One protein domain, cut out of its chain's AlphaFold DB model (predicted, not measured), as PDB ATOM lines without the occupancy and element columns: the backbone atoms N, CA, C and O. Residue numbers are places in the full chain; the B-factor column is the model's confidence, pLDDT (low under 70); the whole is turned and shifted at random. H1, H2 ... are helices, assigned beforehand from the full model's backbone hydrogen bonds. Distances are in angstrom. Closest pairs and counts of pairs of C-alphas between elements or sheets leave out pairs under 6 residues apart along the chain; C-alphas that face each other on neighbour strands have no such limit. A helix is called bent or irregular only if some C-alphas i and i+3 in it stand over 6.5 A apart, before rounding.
ATOM      1  N   LYS A 286     226.201 220.479 201.505       98.44
ATOM      2  CA  LYS A 286     226.622 221.883 201.413       98.44
ATOM      3  C   LYS A 286     228.147 222.037 201.379       98.44
ATOM      4  O   LYS A 286     228.676 222.917 200.699       98.44
ATOM      5  N   GLU A 287     228.866 221.212 202.131       98.44
ATOM      6  CA  GLU A 287     230.329 221.221 202.132       98.44
ATOM      7  C   GLU A 287     230.896 220.657 200.829       98.44
ATOM      8  O   GLU A 287     231.837 221.239 200.287       98.44
ATOM      9  N   LEU A 288     230.297 219.590 200.291       98.56
ATOM     10  CA  LEU A 288     230.675 219.027 198.992       98.56
ATOM     11  C   LEU A 288     230.448 220.032 197.855       98.56
ATOM     12  O   LEU A 288     231.340 220.230 197.033       98.56
ATOM     13  N   GLU A 289     229.321 220.746 197.851       98.56
ATOM     14  CA  GLU A 289     229.056 221.852 196.917       98.56
ATOM     15  C   GLU A 289     230.088 222.973 197.063       98.56
ATOM     16  O   GLU A 289     230.634 223.461 196.077       98.56
ATOM     17  N   TYR A 290     230.439 223.360 198.294       98.31
ATOM     18  CA  TYR A 290     231.514 224.329 198.517       98.31
ATOM     19  C   TYR A 290     232.866 223.831 197.980       98.31
ATOM     20  O   TYR A 290     233.660 224.622 197.454       98.31
ATOM     21  N   TYR A 291     233.143 222.528 198.087       98.12
ATOM     22  CA  TYR A 291     234.362 221.936 197.546       98.12
ATOM     23  C   TYR A 291     234.362 221.988 196.021       98.12
ATOM     24  O   TYR A 291     235.352 222.466 195.460       98.12
ATOM     25  N   ARG A 292     233.251 221.589 195.392       98.50
ATOM     26  CA  ARG A 292     233.027 221.592 193.940       98.50
ATOM     27  C   ARG A 292     233.124 222.993 193.346       98.50
ATOM     28  O   ARG A 292     233.888 223.210 192.415       98.50
ATOM     29  N   ASP A 293     232.398 223.946 193.922       98.19
ATOM     30  CA  ASP A 293     232.148 225.245 193.292       98.19
ATOM     31  C   ASP A 293     233.242 226.269 193.604       98.19
ATOM     32  O   ASP A 293     233.463 227.207 192.840       98.19
ATOM     33  N   ILE A 294     233.932 226.121 194.744       96.81
ATOM     34  CA  ILE A 294     234.820 227.167 195.265       96.81
ATOM     35  C   ILE A 294     236.207 226.635 195.614       96.81
ATOM     36  O   ILE A 294     237.209 227.129 195.088       96.81
ATOM     37  N   ARG A 295     236.312 225.677 196.544       95.94
ATOM     38  CA  ARG A 295     237.613 225.298 197.118       95.94
ATOM     39  C   ARG A 295     238.510 224.606 196.092       95.94
ATOM     40  O   ARG A 295     239.651 225.029 195.920       95.94
ATOM     41  N   HIS A 296     238.026 223.550 195.440       97.56
ATOM     42  CA  HIS A 296     238.847 222.737 194.538       97.56
ATOM     43  C   HIS A 296     239.231 223.481 193.254       97.56
ATOM     44  O   HIS A 296     240.418 223.453 192.934       97.56
ATOM     45  N   PRO A 297     238.334 224.238 192.584       98.12
ATOM     46  CA  PRO A 297     238.725 225.070 191.445       98.12
ATOM     47  C   PRO A 297     239.849 226.062 191.781       98.12
ATOM     48  O   PRO A 297     240.814 226.191 191.029       98.12
ATOM     49  N   ARG A 298     239.792 226.718 192.951       96.62
ATOM     50  CA  ARG A 298     240.853 227.640 193.398       96.62
ATOM     51  C   ARG A 298     242.190 226.933 193.616       96.62
ATOM     52  O   ARG A 298     243.225 227.444 193.192       96.62
ATOM     53  N   VAL A 299     242.176 225.774 194.276       97.25
ATOM     54  CA  VAL A 299     243.396 224.987 194.516       97.25
ATOM     55  C   VAL A 299     243.976 224.470 193.199       97.25
ATOM     56  O   VAL A 299     245.185 224.558 193.000       97.25
ATOM     57  N   LEU A 300     243.130 223.995 192.284       97.44
ATOM     58  CA  LEU A 300     243.554 223.494 190.983       97.44
ATOM     59  C   LEU A 300     244.196 224.595 190.129       97.44
ATOM     60  O   LEU A 300     245.266 224.365 189.574       97.44
ATOM     61  N   ASN A 301     243.625 225.802 190.097       97.94
ATOM     62  CA  ASN A 301     244.231 226.940 189.395       97.94
ATOM     63  C   ASN A 301     245.631 227.264 189.940       97.94
ATOM     64  O   ASN A 301     246.588 227.348 189.175       97.94
ATOM     65  N   MET A 302     245.784 227.329 191.266       97.75
ATOM     66  CA  MET A 302     247.095 227.525 191.896       97.75
ATOM     67  C   MET A 302     248.090 226.406 191.532       97.75
ATOM     68  O   MET A 302     249.275 226.669 191.317       97.75
ATOM     69  N   LEU A 303     247.641 225.147 191.498       97.94
ATOM     70  CA  LEU A 303     248.487 224.006 191.140       97.94
ATOM     71  C   LEU A 303     248.869 224.011 189.656       97.94
ATOM     72  O   LEU A 303     250.005 223.657 189.344       97.94
ATOM     73  N   ASN A 304     247.982 224.456 188.764       97.25
ATOM     74  CA  ASN A 304     248.276 224.636 187.342       97.25
ATOM     75  C   ASN A 304     249.374 225.689 187.133       97.25
ATOM     76  O   ASN A 304     250.372 225.402 186.473       97.25
ATOM     77  N   ASP A 305     249.259 226.856 187.774       97.38
ATOM     78  CA  ASP A 305     250.276 227.913 187.689       97.38
ATOM     79  C   ASP A 305     251.634 227.435 188.220       97.38
ATOM     80  O   ASP A 305     252.687 227.645 187.607       97.38
ATOM     81  N   ARG A 306     251.618 226.731 189.361       97.56
ATOM     82  CA  ARG A 306     252.822 226.124 189.937       97.56
ATOM     83  C   ARG A 306     253.425 225.076 189.014       97.56
ATOM     84  O   ARG A 306     254.645 225.061 188.868       97.56
ATOM     85  N   TYR A 307     252.607 224.222 188.407       96.31
ATOM     86  CA  TYR A 307     253.078 223.188 187.493       96.31
ATOM     87  C   TYR A 307     253.806 223.815 186.307       96.31
ATOM     88  O   TYR A 307     254.960 223.476 186.072       96.31
ATOM     89  N   MET A 308     253.196 224.798 185.637       95.62
ATOM     90  CA  MET A 308     253.823 225.483 184.500       95.62
ATOM     91  C   MET A 308     255.163 226.121 184.884       95.62
ATOM     92  O   MET A 308     256.154 225.978 184.165       95.62
ATOM     93  N   LYS A 309     255.230 226.763 186.058       96.69
ATOM     94  CA  LYS A 309     256.473 227.346 186.578       96.69
ATOM     95  C   LYS A 309     257.544 226.288 186.853       96.69
ATOM     96  O   LYS A 309     258.687 226.458 186.438       96.69
ATOM     97  N   HIS A 310     257.203 225.218 187.567       95.25
ATOM     98  CA  HIS A 310     258.166 224.179 187.939       95.25
ATOM     99  C   HIS A 310     258.600 223.325 186.748       95.25
ATOM    100  O   HIS A 310     259.754 222.910 186.699       95.25
ATOM    101  N   PHE A 311     257.721 223.131 185.767       93.19
ATOM    102  CA  PHE A 311     258.050 222.464 184.516       93.19
ATOM    103  C   PHE A 311     259.102 223.259 183.735       93.19
ATOM    104  O   PHE A 311     260.126 222.698 183.353       93.19
ATOM    105  N   LYS A 312     258.926 224.582 183.607       94.88
ATOM    106  CA  LYS A 312     259.934 225.467 183.001       94.88
ATOM    107  C   LYS A 312     261.269 225.435 183.757       94.88
ATOM    108  O   LYS A 312     262.311 225.259 183.138       94.88
ATOM    109  N   ILE A 313     261.242 225.527 185.091       94.75
ATOM    110  CA  ILE A 313     262.457 225.430 185.926       94.75
ATOM    111  C   ILE A 313     263.188 224.101 185.691       94.75
ATOM    112  O   ILE A 313     264.414 224.077 185.632       94.75
ATOM    113  N   TYR A 314     262.451 222.995 185.572       91.00
ATOM    114  CA  TYR A 314     263.040 221.685 185.313       91.00
ATOM    115  C   TYR A 314     263.663 221.594 183.912       91.00
ATOM    116  O   TYR A 314     264.741 221.022 183.775       91.00
ATOM    117  N   GLN A 315     263.034 222.190 182.892       90.00
ATOM    118  CA  GLN A 315     263.600 222.269 181.539       90.00
ATOM    119  C   GLN A 315     264.887 223.103 181.485       90.00
ATOM    120  O   GLN A 315     265.821 222.739 180.782       90.00
ATOM    121  N   GLU A 316     264.945 224.209 182.230       94.31
ATOM    122  CA  GLU A 316     266.119 225.092 182.278       94.31
ATOM    123  C   GLU A 316     267.248 224.533 183.160       94.31
ATOM    124  O   GLU A 316     268.423 224.800 182.918       94.31
ATOM    125  N   ASN A 317     266.909 223.767 184.203       91.75
ATOM    126  CA  ASN A 317     267.860 223.172 185.139       91.75
ATOM    127  C   ASN A 317     267.345 221.810 185.629       91.75
ATOM    128  O   ASN A 317     266.715 221.694 186.691       91.75
ATOM    129  N   SER A 318     267.628 220.772 184.847       85.69
ATOM    130  CA  SER A 318     267.225 219.401 185.151       85.69
ATOM    131  C   SER A 318     268.099 218.811 186.262       85.69
ATOM    132  O   SER A 318     269.215 218.354 186.034       85.69
ATOM    133  N   ASN A 319     267.585 218.822 187.493       84.81
ATOM    134  CA  ASN A 319     268.197 218.170 188.651       84.81
ATOM    135  C   ASN A 319     267.129 217.503 189.530       84.81
ATOM    136  O   ASN A 319     265.939 217.805 189.412       84.81
ATOM    137  N   LEU A 320     267.563 216.636 190.451       81.12
ATOM    138  CA  LEU A 320     266.663 215.863 191.308       81.12
ATOM    139  C   LEU A 320     265.706 216.742 192.120       81.12
ATOM    140  O   LEU A 320     264.519 216.457 192.186       81.12
ATOM    141  N   LYS A 321     266.193 217.830 192.723       87.56
ATOM    142  CA  LYS A 321     265.348 218.707 193.548       87.56
ATOM    143  C   LYS A 321     264.207 219.310 192.725       87.56
ATOM    144  O   LYS A 321     263.067 219.374 193.193       87.56
ATOM    145  N   ASN A 322     264.513 219.754 191.510       90.75
ATOM    146  CA  ASN A 322     263.521 220.310 190.596       90.75
ATOM    147  C   ASN A 322     262.549 219.232 190.104       90.75
ATOM    148  O   ASN A 322     261.349 219.494 190.049       90.75
ATOM    149  N   LEU A 323     263.046 218.021 189.835       88.12
ATOM    150  CA  LEU A 323     262.230 216.879 189.434       88.12
ATOM    151  C   LEU A 323     261.250 216.444 190.533       88.12
ATOM    152  O   LEU A 323     260.056 216.332 190.278       88.12
ATOM    153  N   GLU A 324     261.720 216.295 191.773       88.19
ATOM    154  CA  GLU A 324     260.875 215.956 192.925       88.19
ATOM    155  C   GLU A 324     259.798 217.013 193.169       88.19
ATOM    156  O   GLU A 324     258.636 216.698 193.431       88.19
ATOM    157  N   THR A 325     260.168 218.290 193.040       92.44
ATOM    158  CA  THR A 325     259.206 219.389 193.176       92.44
ATOM    159  C   THR A 325     258.147 219.324 192.076       92.44
ATOM    160  O   THR A 325     256.958 219.479 192.359       92.44
ATOM    161  N   LEU A 326     258.558 219.064 190.831       93.50
ATOM    162  CA  LEU A 326     257.649 218.904 189.700       93.50
ATOM    163  C   LEU A 326     256.697 217.718 189.909       93.50
ATOM    164  O   LEU A 326     255.490 217.889 189.743       93.50
ATOM    165  N   PHE A 327     257.205 216.558 190.333       92.56
ATOM    166  CA  PHE A 327     256.382 215.387 190.639       92.56
ATOM    167  C   PHE A 327     255.376 215.663 191.754       92.56
ATOM    168  O   PHE A 327     254.193 215.375 191.583       92.56
ATOM    169  N   GLY A 328     255.795 216.291 192.856       93.12
ATOM    170  CA  GLY A 328     254.887 216.635 193.951       93.12
ATOM    171  C   GLY A 328     253.759 217.576 193.512       93.12
ATOM    172  O   GLY A 328     252.589 217.345 193.831       93.12
ATOM    173  N   VAL A 329     254.090 218.618 192.741       96.00
ATOM    174  CA  VAL A 329     253.094 219.566 192.216       96.00
ATOM    175  C   VAL A 329     252.164 218.889 191.212       96.00
ATOM    176  O   VAL A 329     250.951 219.091 191.289       96.00
ATOM    177  N   SER A 330     252.696 218.074 190.301       95.12
ATOM    178  CA  SER A 330     251.881 217.414 189.282       95.12
ATOM    179  C   SER A 330     250.960 216.343 189.861       95.12
ATOM    180  O   SER A 330     249.788 216.273 189.489       95.12
ATOM    181  N   ASN A 331     251.436 215.597 190.860       95.00
ATOM    182  CA  ASN A 331     250.617 214.659 191.615       95.00
ATOM    183  C   ASN A 331     249.436 215.370 192.291       95.00
ATOM    184  O   ASN A 331     248.286 214.977 192.109       95.00
ATOM    185  N   GLY A 332     249.702 216.470 193.006       95.81
ATOM    186  CA  GLY A 332     248.643 217.279 193.608       95.81
ATOM    187  C   GLY A 332     247.662 217.822 192.567       95.81
ATOM    188  O   GLY A 332     246.452 217.753 192.765       95.81
ATOM    189  N   ARG A 333     248.170 218.327 191.437       97.06
ATOM    190  CA  ARG A 333     247.357 218.855 190.331       97.06
ATOM    191  C   ARG A 333     246.390 217.799 189.797       97.06
ATOM    192  O   ARG A 333     245.192 218.066 189.733       97.06
ATOM    193  N   LYS A 334     246.887 216.605 189.456       96.25
ATOM    194  CA  LYS A 334     246.049 215.498 188.974       96.25
ATOM    195  C   LYS A 334     245.054 215.027 190.032       96.25
ATOM    196  O   LYS A 334     243.883 214.860 189.704       96.25
ATOM    197  N   ALA A 335     245.480 214.903 191.289       96.38
ATOM    198  CA  ALA A 335     244.602 214.499 192.383       96.38
ATOM    199  C   ALA A 335     243.404 215.453 192.543       96.38
ATOM    200  O   ALA A 335     242.258 215.013 192.529       96.38
ATOM    201  N   TYR A 336     243.652 216.768 192.614       97.62
ATOM    202  CA  TYR A 336     242.581 217.767 192.723       97.62
ATOM    203  C   TYR A 336     241.705 217.839 191.468       97.62
ATOM    204  O   TYR A 336     240.502 218.072 191.588       97.62
ATOM    205  N   ALA A 337     242.276 217.624 190.278       97.50
ATOM    206  CA  ALA A 337     241.501 217.546 189.044       97.50
ATOM    207  C   ALA A 337     240.539 216.347 189.056       97.50
ATOM    208  O   ALA A 337     239.354 216.526 188.793       97.50
ATOM    209  N   GLY A 338     241.004 215.150 189.429       96.62
ATOM    210  CA  GLY A 338     240.144 213.965 189.525       96.62
ATOM    211  C   GLY A 338     239.096 214.057 190.634       96.62
ATOM    212  O   GLY A 338     237.945 213.686 190.420       96.62
ATOM    213  N   MET A 339     239.445 214.641 191.786       97.75
ATOM    214  CA  MET A 339     238.473 214.967 192.839       97.75
ATOM    215  C   MET A 339     237.371 215.897 192.315       97.75
ATOM    216  O   MET A 339     236.195 215.673 192.588       97.75
ATOM    217  N   LEU A 340     237.733 216.923 191.537       98.00
ATOM    218  CA  LEU A 340     236.770 217.851 190.944       98.00
ATOM    219  C   LEU A 340     235.919 217.193 189.847       98.00
ATOM    220  O   LEU A 340     234.739 217.513 189.744       98.00
ATOM    221  N   ILE A 341     236.476 216.266 189.062       96.50
ATOM    222  CA  ILE A 341     235.696 215.437 188.127       96.50
ATOM    223  C   ILE A 341     234.633 214.651 188.904       96.50
ATOM    224  O   ILE A 341     233.460 214.734 188.562       96.50
ATOM    225  N   GLY A 342     235.016 213.976 189.994       95.12
ATOM    226  CA  GLY A 342     234.077 213.234 190.840       95.12
ATOM    227  C   GLY A 342     232.999 214.110 191.489       95.12
ATOM    228  O   GLY A 342     231.843 213.711 191.555       95.12
ATOM    229  N   LEU A 343     233.348 215.321 191.932       97.56
ATOM    230  CA  LEU A 343     232.386 216.273 192.510       97.56
ATOM    231  C   LEU A 343     231.414 216.870 191.479       97.56
ATOM    232  O   LEU A 343     230.335 217.318 191.857       97.56
ATOM    233  N   ASN A 344     231.785 216.903 190.197       97.62
ATOM    234  CA  ASN A 344     230.902 217.322 189.103       97.62
ATOM    235  C   ASN A 344     230.109 216.157 188.498       97.62
ATOM    236  O   ASN A 344     229.378 216.353 187.532       97.62
ATOM    237  N   ASP A 345     230.262 214.948 189.032       94.75
ATOM    238  CA  ASP A 345     229.574 213.773 188.529       94.75
ATOM    239  C   ASP A 345     228.187 213.636 189.165       94.75
ATOM    240  O   ASP A 345     228.058 213.407 190.373       94.75
ATOM    241  N   ASP A 346     227.140 213.750 188.347       93.44
ATOM    242  CA  ASP A 346     225.752 213.742 188.823       93.44
ATOM    243  C   ASP A 346     225.390 212.448 189.564       93.44
ATOM    244  O   ASP A 346     224.690 212.494 190.575       93.44
ATOM    245  N   TYR A 347     225.910 211.294 189.129       92.56
ATOM    246  CA  TYR A 347     225.656 210.015 189.799       92.56
ATOM    247  C   TYR A 347     226.254 209.995 191.208       92.56
ATOM    248  O   TYR A 347     225.571 209.642 192.170       92.56
ATOM    249  N   ILE A 348     227.512 210.428 191.351       93.94
ATOM    250  CA  ILE A 348     228.175 210.530 192.658       93.94
ATOM    251  C   ILE A 348     227.394 211.471 193.573       93.94
ATOM    252  O   ILE A 348     227.070 211.105 194.706       93.94
ATOM    253  N   MET A 349     227.060 212.665 193.084       96.12
ATOM    254  CA  MET A 349     226.363 213.670 193.882       96.12
ATOM    255  C   MET A 349     224.953 213.214 194.278       96.12
ATOM    256  O   MET A 349     224.541 213.452 195.414       96.12
ATOM    257  N   ALA A 350     224.248 212.482 193.411       95.88
ATOM    258  CA  ALA A 350     222.957 211.889 193.743       95.88
ATOM    259  C   ALA A 350     223.057 210.822 194.844       95.88
ATOM    260  O   ALA A 350     222.255 210.859 195.777       95.88
ATOM    261  N   LYS A 351     224.077 209.946 194.836       96.12
ATOM    262  CA  LYS A 351     224.299 208.994 195.946       96.12
ATOM    263  C   LYS A 351     224.555 209.708 197.273       96.12
ATOM    264  O   LYS A 351     224.009 209.324 198.307       96.12
ATOM    265  N   LYS A 352     225.361 210.777 197.266       97.69
ATOM    266  CA  LYS A 352     225.615 211.586 198.474       97.69
ATOM    267  C   LYS A 352     224.341 212.260 198.982       97.69
ATOM    268  O   LYS A 352     224.090 212.257 200.189       97.69
ATOM    269  N   HIS A 353     223.528 212.781 198.070       97.25
ATOM    270  CA  HIS A 353     222.250 213.402 198.390       97.25
ATOM    271  C   HIS A 353     221.248 212.390 198.970       97.25
ATOM    272  O   HIS A 353     220.617 212.676 199.990       97.25
ATOM    273  N   ASP A 354     221.144 211.191 198.387       97.88
ATOM    274  CA  ASP A 354     220.291 210.110 198.899       97.88
ATOM    275  C   ASP A 354     220.694 209.695 200.324       97.88
ATOM    276  O   ASP A 354     219.844 209.632 201.218       97.88
ATOM    277  N   PHE A 355     221.996 209.516 200.584       98.00
ATOM    278  CA  PHE A 355     222.499 209.243 201.935       98.00
ATOM    279  C   PHE A 355     222.092 210.325 202.941       98.00
ATOM    280  O   PHE A 355     221.542 210.011 204.004       98.00
ATOM    281  N   GLU A 356     222.345 211.598 202.620       98.38
ATOM    282  CA  GLU A 356     222.026 212.700 203.526       98.38
ATOM    283  C   GLU A 356     220.516 212.784 203.795       98.38
ATOM    284  O   GLU A 356     220.105 212.957 204.945       98.38
ATOM    285  N   ASN A 357     219.676 212.602 202.772       98.12
ATOM    286  CA  ASN A 357     218.222 212.645 202.919       98.12
ATOM    287  C   ASN A 357     217.678 211.491 203.756       98.12
ATOM    288  O   ASN A 357     216.868 211.725 204.658       98.12
ATOM    289  N   LYS A 358     218.151 210.262 203.524       98.00
ATOM    290  CA  LYS A 358     217.771 209.096 204.334       98.00
ATOM    291  C   LYS A 358     218.214 209.266 205.793       98.00
ATOM    292  O   LYS A 358     217.446 208.956 206.706       98.00
ATOM    293  N   LEU A 359     219.397 209.838 206.047       98.25
ATOM    294  CA  LEU A 359     219.838 210.168 207.408       98.25
ATOM    295  C   LEU A 359     218.972 211.267 208.050       98.25
ATOM    296  O   LEU A 359     218.532 211.098 209.188       98.25
ATOM    297  N   LYS A 360     218.667 212.358 207.336       98.44
ATOM    298  CA  LYS A 360     217.763 213.421 207.816       98.44
ATOM    299  C   LYS A 360     216.372 212.878 208.145       98.44
ATOM    300  O   LYS A 360     215.822 213.224 209.188       98.44
ATOM    301  N   ALA A 361     215.810 212.023 207.292       98.31
ATOM    302  CA  ALA A 361     214.512 211.393 207.520       98.31
ATOM    303  C   ALA A 361     214.522 210.531 208.791       98.31
ATOM    304  O   ALA A 361     213.634 210.666 209.632       98.31
ATOM    305  N   LYS A 362     215.574 209.724 208.984       97.81
ATOM    306  CA  LYS A 362     215.764 208.916 210.196       97.81
ATOM    307  C   LYS A 362     215.878 209.774 211.458       97.81
ATOM    308  O   LYS A 362     215.281 209.435 212.474       97.81
ATOM    309  N   VAL A 363     216.594 210.900 211.390       98.25
ATOM    310  CA  VAL A 363     216.687 211.855 212.505       98.25
ATOM    311  C   VAL A 363     215.336 212.484 212.817       98.25
ATOM    312  O   VAL A 363     214.971 212.538 213.982       98.25
ATOM    313  N   LYS A 364     214.580 212.932 211.809       97.56
ATOM    314  CA  LYS A 364     213.260 213.553 212.008       97.56
ATOM    315  C   LYS A 364     212.231 212.586 212.600       97.56
ATOM    316  O   LYS A 364     211.374 213.022 213.361       97.56
ATOM    317  N   ALA A 365     212.317 211.301 212.253       98.00
ATOM    318  CA  ALA A 365     211.411 210.264 212.745       98.00
ATOM    319  C   ALA A 365     211.670 209.853 214.210       98.00
ATOM    320  O   ALA A 365     210.784 209.278 214.839       98.00
ATOM    321  N   ASP A 366     212.852 210.143 214.762       98.19
ATOM    322  CA  ASP A 366     213.210 209.849 216.154       98.19
ATOM    323  C   ASP A 366     213.267 211.145 216.976       98.19
ATOM    324  O   ASP A 366     214.123 212.000 216.762       98.19
ATOM    325  N   GLU A 367     212.375 211.299 217.960       97.62
ATOM    326  CA  GLU A 367     212.264 212.525 218.767       97.62
ATOM    327  C   GLU A 367     213.578 212.904 219.481       97.62
ATOM    328  O   GLU A 367     213.940 214.085 219.555       97.62
ATOM    329  N   LYS A 368     214.333 211.912 219.977       97.25
ATOM    330  CA  LYS A 368     215.593 212.145 220.698       97.25
ATOM    331  C   LYS A 368     216.683 212.604 219.738       97.25
ATOM    332  O   LYS A 368     217.405 213.555 220.054       97.25
ATOM    333  N   LEU A 369     216.801 211.955 218.578       97.12
ATOM    334  CA  LEU A 369     217.752 212.363 217.545       97.12
ATOM    335  C   LEU A 369     217.385 213.733 216.984       97.12
ATOM    336  O   LEU A 369     218.264 214.586 216.881       97.12
ATOM    337  N   ASN A 370     216.109 213.984 216.687       97.75
ATOM    338  CA  ASN A 370     215.645 215.254 216.144       97.75
ATOM    339  C   ASN A 370     215.966 216.419 217.088       97.75
ATOM    340  O   ASN A 370     216.562 217.413 216.675       97.75
ATOM    341  N   LYS A 371     215.674 216.265 218.387       97.75
ATOM    342  CA  LYS A 371     216.004 217.277 219.401       97.75
ATOM    343  C   LYS A 371     217.508 217.561 219.478       97.75
ATOM    344  O   LYS A 371     217.912 218.704 219.682       97.75
ATOM    345  N   LYS A 372     218.344 216.529 219.338       95.75
ATOM    346  CA  LYS A 372     219.805 216.634 219.476       95.75
ATOM    347  C   LYS A 372     220.495 217.133 218.201       95.75
ATOM    348  O   LYS A 372     221.482 217.857 218.311       95.75
ATOM    349  N   TYR A 373     219.991 216.767 217.022       97.75
ATOM    350  CA  TYR A 373     220.710 216.896 215.749       97.75
ATOM    351  C   TYR A 373     219.912 217.500 214.590       97.75
ATOM    352  O   TYR A 373     220.520 217.845 213.581       97.75
ATOM    353  N   GLY A 374     218.591 217.667 214.703       97.19
ATOM    354  CA  GLY A 374     217.739 218.107 213.587       97.19
ATOM    355  C   GLY A 374     218.139 219.453 212.967       97.19
ATOM    356  O   GLY A 374     217.897 219.674 211.787       97.19
ATOM    357  N   HIS A 375     218.819 220.310 213.733       97.31
ATOM    358  CA  HIS A 375     219.305 221.631 213.320       97.31
ATOM    359  C   HIS A 375     220.679 221.624 212.622       97.31
ATOM    360  O   HIS A 375     221.090 222.639 212.066       97.31
ATOM    361  N   VAL A 376     221.433 220.518 212.682       98.00
ATOM    362  CA  VAL A 376     222.873 220.517 212.356       98.00
ATOM    363  C   VAL A 376     223.145 220.867 210.893       98.00
ATOM    364  O   VAL A 376     224.055 221.646 210.624       98.00
ATOM    365  N   TRP A 377     222.357 220.346 209.951       98.50
ATOM    366  CA  TRP A 377     222.555 220.627 208.523       98.50
ATOM    367  C   TRP A 377     222.298 222.091 208.163       98.50
ATOM    368  O   TRP A 377     223.071 222.666 207.399       98.50
ATOM    369  N   ASP A 378     221.267 222.709 208.740       98.44
ATOM    370  CA  ASP A 378     220.945 224.118 208.484       98.44
ATOM    371  C   ASP A 378     222.028 225.041 209.068       98.44
ATOM    372  O   ASP A 378     222.443 226.015 208.432       98.44
ATOM    373  N   GLU A 379     222.553 224.705 210.254       98.56
ATOM    374  CA  GLU A 379     223.670 225.426 210.873       98.56
ATOM    375  C   GLU A 379     224.962 225.302 210.049       98.56
ATOM    376  O   GLU A 379     225.628 226.316 209.818       98.56
ATOM    377  N   ILE A 380     225.296 224.102 209.547       98.62
ATOM    378  CA  ILE A 380     226.427 223.906 208.620       98.62
ATOM    379  C   ILE A 380     226.209 224.747 207.359       98.62
ATOM    380  O   ILE A 380     227.103 225.491 206.954       98.62
ATOM    381  N   GLY A 381     224.993 224.700 206.803       98.50
ATOM    382  CA  GLY A 381     224.528 225.526 205.693       98.50
ATOM    383  C   GLY A 381     224.890 227.000 205.851       98.50
ATOM    384  O   GLY A 381     225.616 227.574 205.035       98.50
ATOM    385  N   SER A 382     224.429 227.587 206.956       98.44
ATOM    386  CA  SER A 382     224.640 228.997 207.291       98.44
ATOM    387  C   SER A 382     226.117 229.352 207.483       98.44
ATOM    388  O   SER A 382     226.565 230.420 207.056       98.44
ATOM    389  N   VAL A 383     226.894 228.479 208.133       98.50
ATOM    390  CA  VAL A 383     228.328 228.715 208.359       98.50
ATOM    391  C   VAL A 383     229.103 228.655 207.046       98.50
ATOM    392  O   VAL A 383     229.934 229.531 206.801       98.50
ATOM    393  N   ILE A 384     228.808 227.689 206.174       98.38
ATOM    394  CA  ILE A 384     229.454 227.568 204.863       98.38
ATOM    395  C   ILE A 384     229.166 228.786 203.986       98.38
ATOM    396  O   ILE A 384     230.090 229.313 203.366       98.38
ATOM    397  N   ASP A 385     227.933 229.295 203.972       98.12
ATOM    398  CA  ASP A 385     227.609 230.491 203.187       98.12
ATOM    399  C   ASP A 385     228.388 231.732 203.663       98.12
ATOM    400  O   ASP A 385     228.830 232.531 202.839       98.12
ATOM    401  N   LYS A 386     228.691 231.837 204.963       97.94
ATOM    402  CA  LYS A 386     229.589 232.878 205.498       97.94
ATOM    403  C   LYS A 386     231.064 232.623 205.161       97.94
ATOM    404  O   LYS A 386     231.794 233.566 204.864       97.94
ATOM    405  N   ILE A 387     231.515 231.365 205.172       97.50
ATOM    406  CA  ILE A 387     232.890 230.989 204.781       97.50
ATOM    407  C   ILE A 387     233.149 231.315 203.305       97.50
ATOM    408  O   ILE A 387     234.261 231.704 202.954       97.50
ATOM    409  N   LYS A 388     232.140 231.207 202.430       94.94
ATOM    410  CA  LYS A 388     232.272 231.602 201.016       94.94
ATOM    411  C   LYS A 388     232.692 233.066 200.868       94.94
ATOM    412  O   LYS A 388     233.546 233.360 200.030       94.94
ATOM    413  N   THR A 389     232.127 233.955 201.688       94.75
ATOM    414  CA  THR A 389     232.409 235.399 201.661       94.75
ATOM    415  C   THR A 389     233.621 235.799 202.503       94.75
ATOM    416  O   THR A 389     234.315 236.746 202.153       94.75
ATOM    417  N   ASP A 390     233.905 235.073 203.587       95.25
ATOM    418  CA  ASP A 390     235.032 235.338 204.488       95.25
ATOM    419  C   ASP A 390     235.807 234.043 204.817       95.25
ATOM    420  O   ASP A 390     235.733 233.504 205.929       95.25
ATOM    421  N   PRO A 391     236.576 233.504 203.851       92.25
ATOM    422  CA  PRO A 391     237.231 232.205 203.994       92.25
ATOM    423  C   PRO A 391     238.372 232.197 205.017       92.25
ATOM    424  O   PRO A 391     238.840 231.125 205.397       92.25
ATOM    425  N   ARG A 392     238.837 233.370 205.469       94.31
ATOM    426  CA  ARG A 392     239.923 233.510 206.455       94.31
ATOM    427  C   ARG A 392     239.404 233.631 207.891       94.31
ATOM    428  O   ARG A 392     240.198 233.766 208.822       94.31
ATOM    429  N   ASN A 393     238.089 233.566 208.097       96.12
ATOM    430  CA  ASN A 393     237.493 233.715 209.415       96.12
ATOM    431  C   ASN A 393     237.666 232.464 210.285       96.12
ATOM    432  O   ASN A 393     236.874 231.519 210.239       96.12
ATOM    433  N   ASN A 394     238.668 232.483 211.159       94.62
ATOM    434  CA  ASN A 394     238.950 231.363 212.059       94.62
ATOM    435  C   ASN A 394     237.779 231.010 212.995       94.62
ATOM    436  O   ASN A 394     237.656 229.859 213.408       94.62
ATOM    437  N   LYS A 395     236.899 231.962 213.338       96.25
ATOM    438  CA  LYS A 395     235.728 231.678 214.183       96.25
ATOM    439  C   LYS A 395     234.690 230.838 213.433       96.25
ATOM    440  O   LYS A 395     234.102 229.942 214.041       96.25
ATOM    441  N   LEU A 396     234.487 231.095 212.139       97.50
ATOM    442  CA  LEU A 396     233.587 230.294 211.303       97.50
ATOM    443  C   LEU A 396     234.098 228.860 211.166       97.50
ATOM    444  O   LEU A 396     233.335 227.931 211.398       97.50
ATOM    445  N   HIS A 397     235.397 228.675 210.912       96.19
ATOM    446  CA  HIS A 397     236.008 227.340 210.831       96.19
ATOM    447  C   HIS A 397     235.901 226.556 212.144       96.19
ATOM    448  O   HIS A 397     235.536 225.385 212.126       96.19
ATOM    449  N   LYS A 398     236.112 227.207 213.296       95.88
ATOM    450  CA  LYS A 398     235.882 226.585 214.614       95.88
ATOM    451  C   LYS A 398     234.419 226.190 214.838       95.88
ATOM    452  O   LYS A 398     234.145 225.170 215.461       95.88
ATOM    453  N   SER A 399     233.479 226.997 214.345       97.81
ATOM    454  CA  SER A 399     232.046 226.683 214.439       97.81
ATOM    455  C   SER A 399     231.710 225.475 213.559       97.81
ATOM    456  O   SER A 399     231.069 224.539 214.028       97.81
ATOM    457  N   LEU A 400     232.218 225.451 212.322       97.81
ATOM    458  CA  LEU A 400     232.070 224.322 211.403       97.81
ATOM    459  C   LEU A 400     232.652 223.031 211.992       97.81
ATOM    460  O   LEU A 400     232.002 221.997 211.936       97.81
ATOM    461  N   GLU A 401     233.824 223.090 212.631       96.69
ATOM    462  CA  GLU A 401     234.428 221.934 213.303       96.69
ATOM    463  C   GLU A 401     233.502 221.340 214.379       96.69
ATOM    464  O   GLU A 401     233.288 220.129 214.418       96.69
ATOM    465  N   VAL A 402     232.900 222.181 215.228       97.12
ATOM    466  CA  VAL A 402     231.956 221.719 216.263       97.12
ATOM    467  C   VAL A 402     230.685 221.126 215.645       97.12
ATOM    468  O   VAL A 402     230.149 220.147 216.167       97.12
ATOM    469  N   LEU A 403     230.196 221.688 214.539       98.06
ATOM    470  CA  LEU A 403     229.029 221.163 213.827       98.06
ATOM    471  C   LEU A 403     229.325 219.819 213.156       98.06
ATOM    472  O   LEU A 403     228.546 218.880 213.315       98.06
ATOM    473  N   ASN A 404     230.484 219.687 212.517       97.81
ATOM    474  CA  ASN A 404     230.948 218.428 211.945       97.81
ATOM    475  C   ASN A 404     231.190 217.372 213.020       97.81
ATOM    476  O   ASN A 404     230.904 216.201 212.793       97.81
ATOM    477  N   GLN A 405     231.595 217.774 214.226       96.69
ATOM    478  CA  GLN A 405     231.641 216.873 215.372       96.69
ATOM    479  C   GLN A 405     230.251 216.370 215.778       96.69
ATOM    480  O   GLN A 405     230.088 215.186 216.081       96.69
ATOM    481  N   LYS A 406     229.226 217.233 215.771       97.19
ATOM    482  CA  LYS A 406     227.841 216.802 216.028       97.19
ATOM    483  C   LYS A 406     227.349 215.846 214.938       97.19
ATOM    484  O   LYS A 406     226.818 214.791 215.281       97.19
ATOM    485  N   LEU A 407     227.541 216.193 213.662       98.31
ATOM    486  CA  LEU A 407     227.148 215.358 212.521       98.31
ATOM    487  C   LEU A 407     227.879 214.011 212.545       98.31
ATOM    488  O   LEU A 407     227.259 212.958 212.451       98.31
ATOM    489  N   GLY A 408     229.187 214.037 212.772       97.69
ATOM    490  CA  GLY A 408     230.023 212.855 212.919       97.69
ATOM    491  C   GLY A 408     229.599 211.961 214.083       97.69
ATOM    492  O   GLY A 408     229.545 210.739 213.948       97.69
ATOM    493  N   ARG A 409     229.204 212.554 215.219       96.94
ATOM    494  CA  ARG A 409     228.641 211.806 216.350       96.94
ATOM    495  C   ARG A 409     227.297 211.168 216.019       96.94
ATOM    496  O   ARG A 409     227.095 210.019 216.396       96.94
ATOM    497  N   LEU A 410     226.415 211.876 215.317       97.88
ATOM    498  CA  LEU A 410     225.166 211.306 214.814       97.88
ATOM    499  C   LEU A 410     225.448 210.107 213.896       97.88
ATOM    500  O   LEU A 410     224.904 209.031 214.114       97.88
ATOM    501  N   ILE A 411     226.326 210.270 212.904       97.81
ATOM    502  CA  ILE A 411     226.682 209.199 211.965       97.81
ATOM    503  C   ILE A 411     227.264 207.995 212.715       97.81
ATOM    504  O   ILE A 411     226.877 206.862 212.449       97.81
ATOM    505  N   TYR A 412     228.138 208.227 213.696       96.88
ATOM    506  CA  TYR A 412     228.690 207.163 214.531       96.88
ATOM    507  C   TYR A 412     227.608 206.426 215.341       96.88
ATOM    508  O   TYR A 412     227.589 205.195 215.358       96.88
ATOM    509  N   GLU A 413     226.688 207.158 215.981       95.12
ATOM    510  CA  GLU A 413     225.575 206.583 216.755       95.12
ATOM    511  C   GLU A 413     224.640 205.731 215.878       95.12
ATOM    512  O   GLU A 413     224.075 204.751 216.361       95.12
ATOM    513  N   VAL A 414     224.496 206.074 214.595       95.94
ATOM    514  CA  VAL A 414     223.522 205.443 213.694       95.94
ATOM    515  C   VAL A 414     224.126 204.340 212.815       95.94
ATOM    516  O   VAL A 414     223.433 203.361 212.539       95.94
ATOM    517  N   TYR A 415     225.379 204.484 212.368       96.31
ATOM    518  CA  TYR A 415     225.955 203.686 211.273       96.31
ATOM    519  C   TYR A 415     227.356 203.107 211.535       96.31
ATOM    520  O   TYR A 415     227.909 202.462 210.647       96.31
ATOM    521  N   SER A 416     227.950 203.272 212.723       92.19
ATOM    522  CA  SER A 416     229.345 202.846 212.987       92.19
ATOM    523  C   SER A 416     229.648 201.351 212.804       92.19
ATOM    524  O   SER A 416     230.812 200.981 212.680       92.19
ATOM    525  N   SER A 417     228.635 200.483 212.779       89.50
ATOM    526  CA  SER A 417     228.789 199.052 212.471       89.50
ATOM    527  C   SER A 417     228.699 198.726 210.975       89.50
ATOM    528  O   SER A 417     228.970 197.595 210.572       89.50
TER     529      SER A 417
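Overview. This is residues 286 to 417 of the 566 residues of the protein "Dipeptidyl-peptidase" of Bacteroidetes bacterium 4572_117 (UniProt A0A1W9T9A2). A long helical hairpin, H1b and H2, makes an arm on a loose head of helices. In the head, H5 and H6 form a second hairpin, H1a packs on H5, and H3 and H4 lead round from the arm to H5. The printed part has 132 residues with six named helices, H1 to H6 in chain order, and no named strand: all helix. It is loose, with a radius of gyration of the C-alphas of 19.7 A, and spans 66 by 32 by 25 A.

Arrangement. Start at H1, residues 286 to 316, assigned as one helix by its hydrogen bonds but bent: C-alphas 293 and 296 are 7.3 A apart, and its arms H1a, 286 to 293, and H1b, 296 to 316, stand at a steep tilt of 40 degrees. H2, residues 320 to 343, forms a hairpin with H1b at a shallow tilt of 26 degrees, opposite ways; the closest C-alphas are those of Leu 303 and Arg 333, 5.3 A. H3, residues 346 to 365, touches H4, residues 367 to 373, only at the corner, closest at C-alphas 364 and 370, 5.1 A. H5, residues 376 to 389, touches H1a, closest at C-alphas 286 and 381, 6.0 A. H6, residues 394 to 415, forms a hairpin with H5, closest at C-alphas 383 and 396, 6.2 A. Every O i to N i+4 pair is within hydrogen-bond range in H1a, H1b, H2, H3, H4 and H6; in H5, 9 of 10.

Along the chain. Find C-alpha 286 at (226.622, 221.883, 201.413), where H1a begins, and C-alpha 415 at (225.955, 203.686, 211.273), where H6 ends. H1b is 30.0 A long, H2 34.3 A, H3 28.1 A and H6 30.6 A.

Size, cuts and confidence. The C-alphas farthest apart, Glu 316 and Glu 367, are 66.3 A apart. The printed part has no cut, its links are tight, and no printed residue is under 70 in pLDDT.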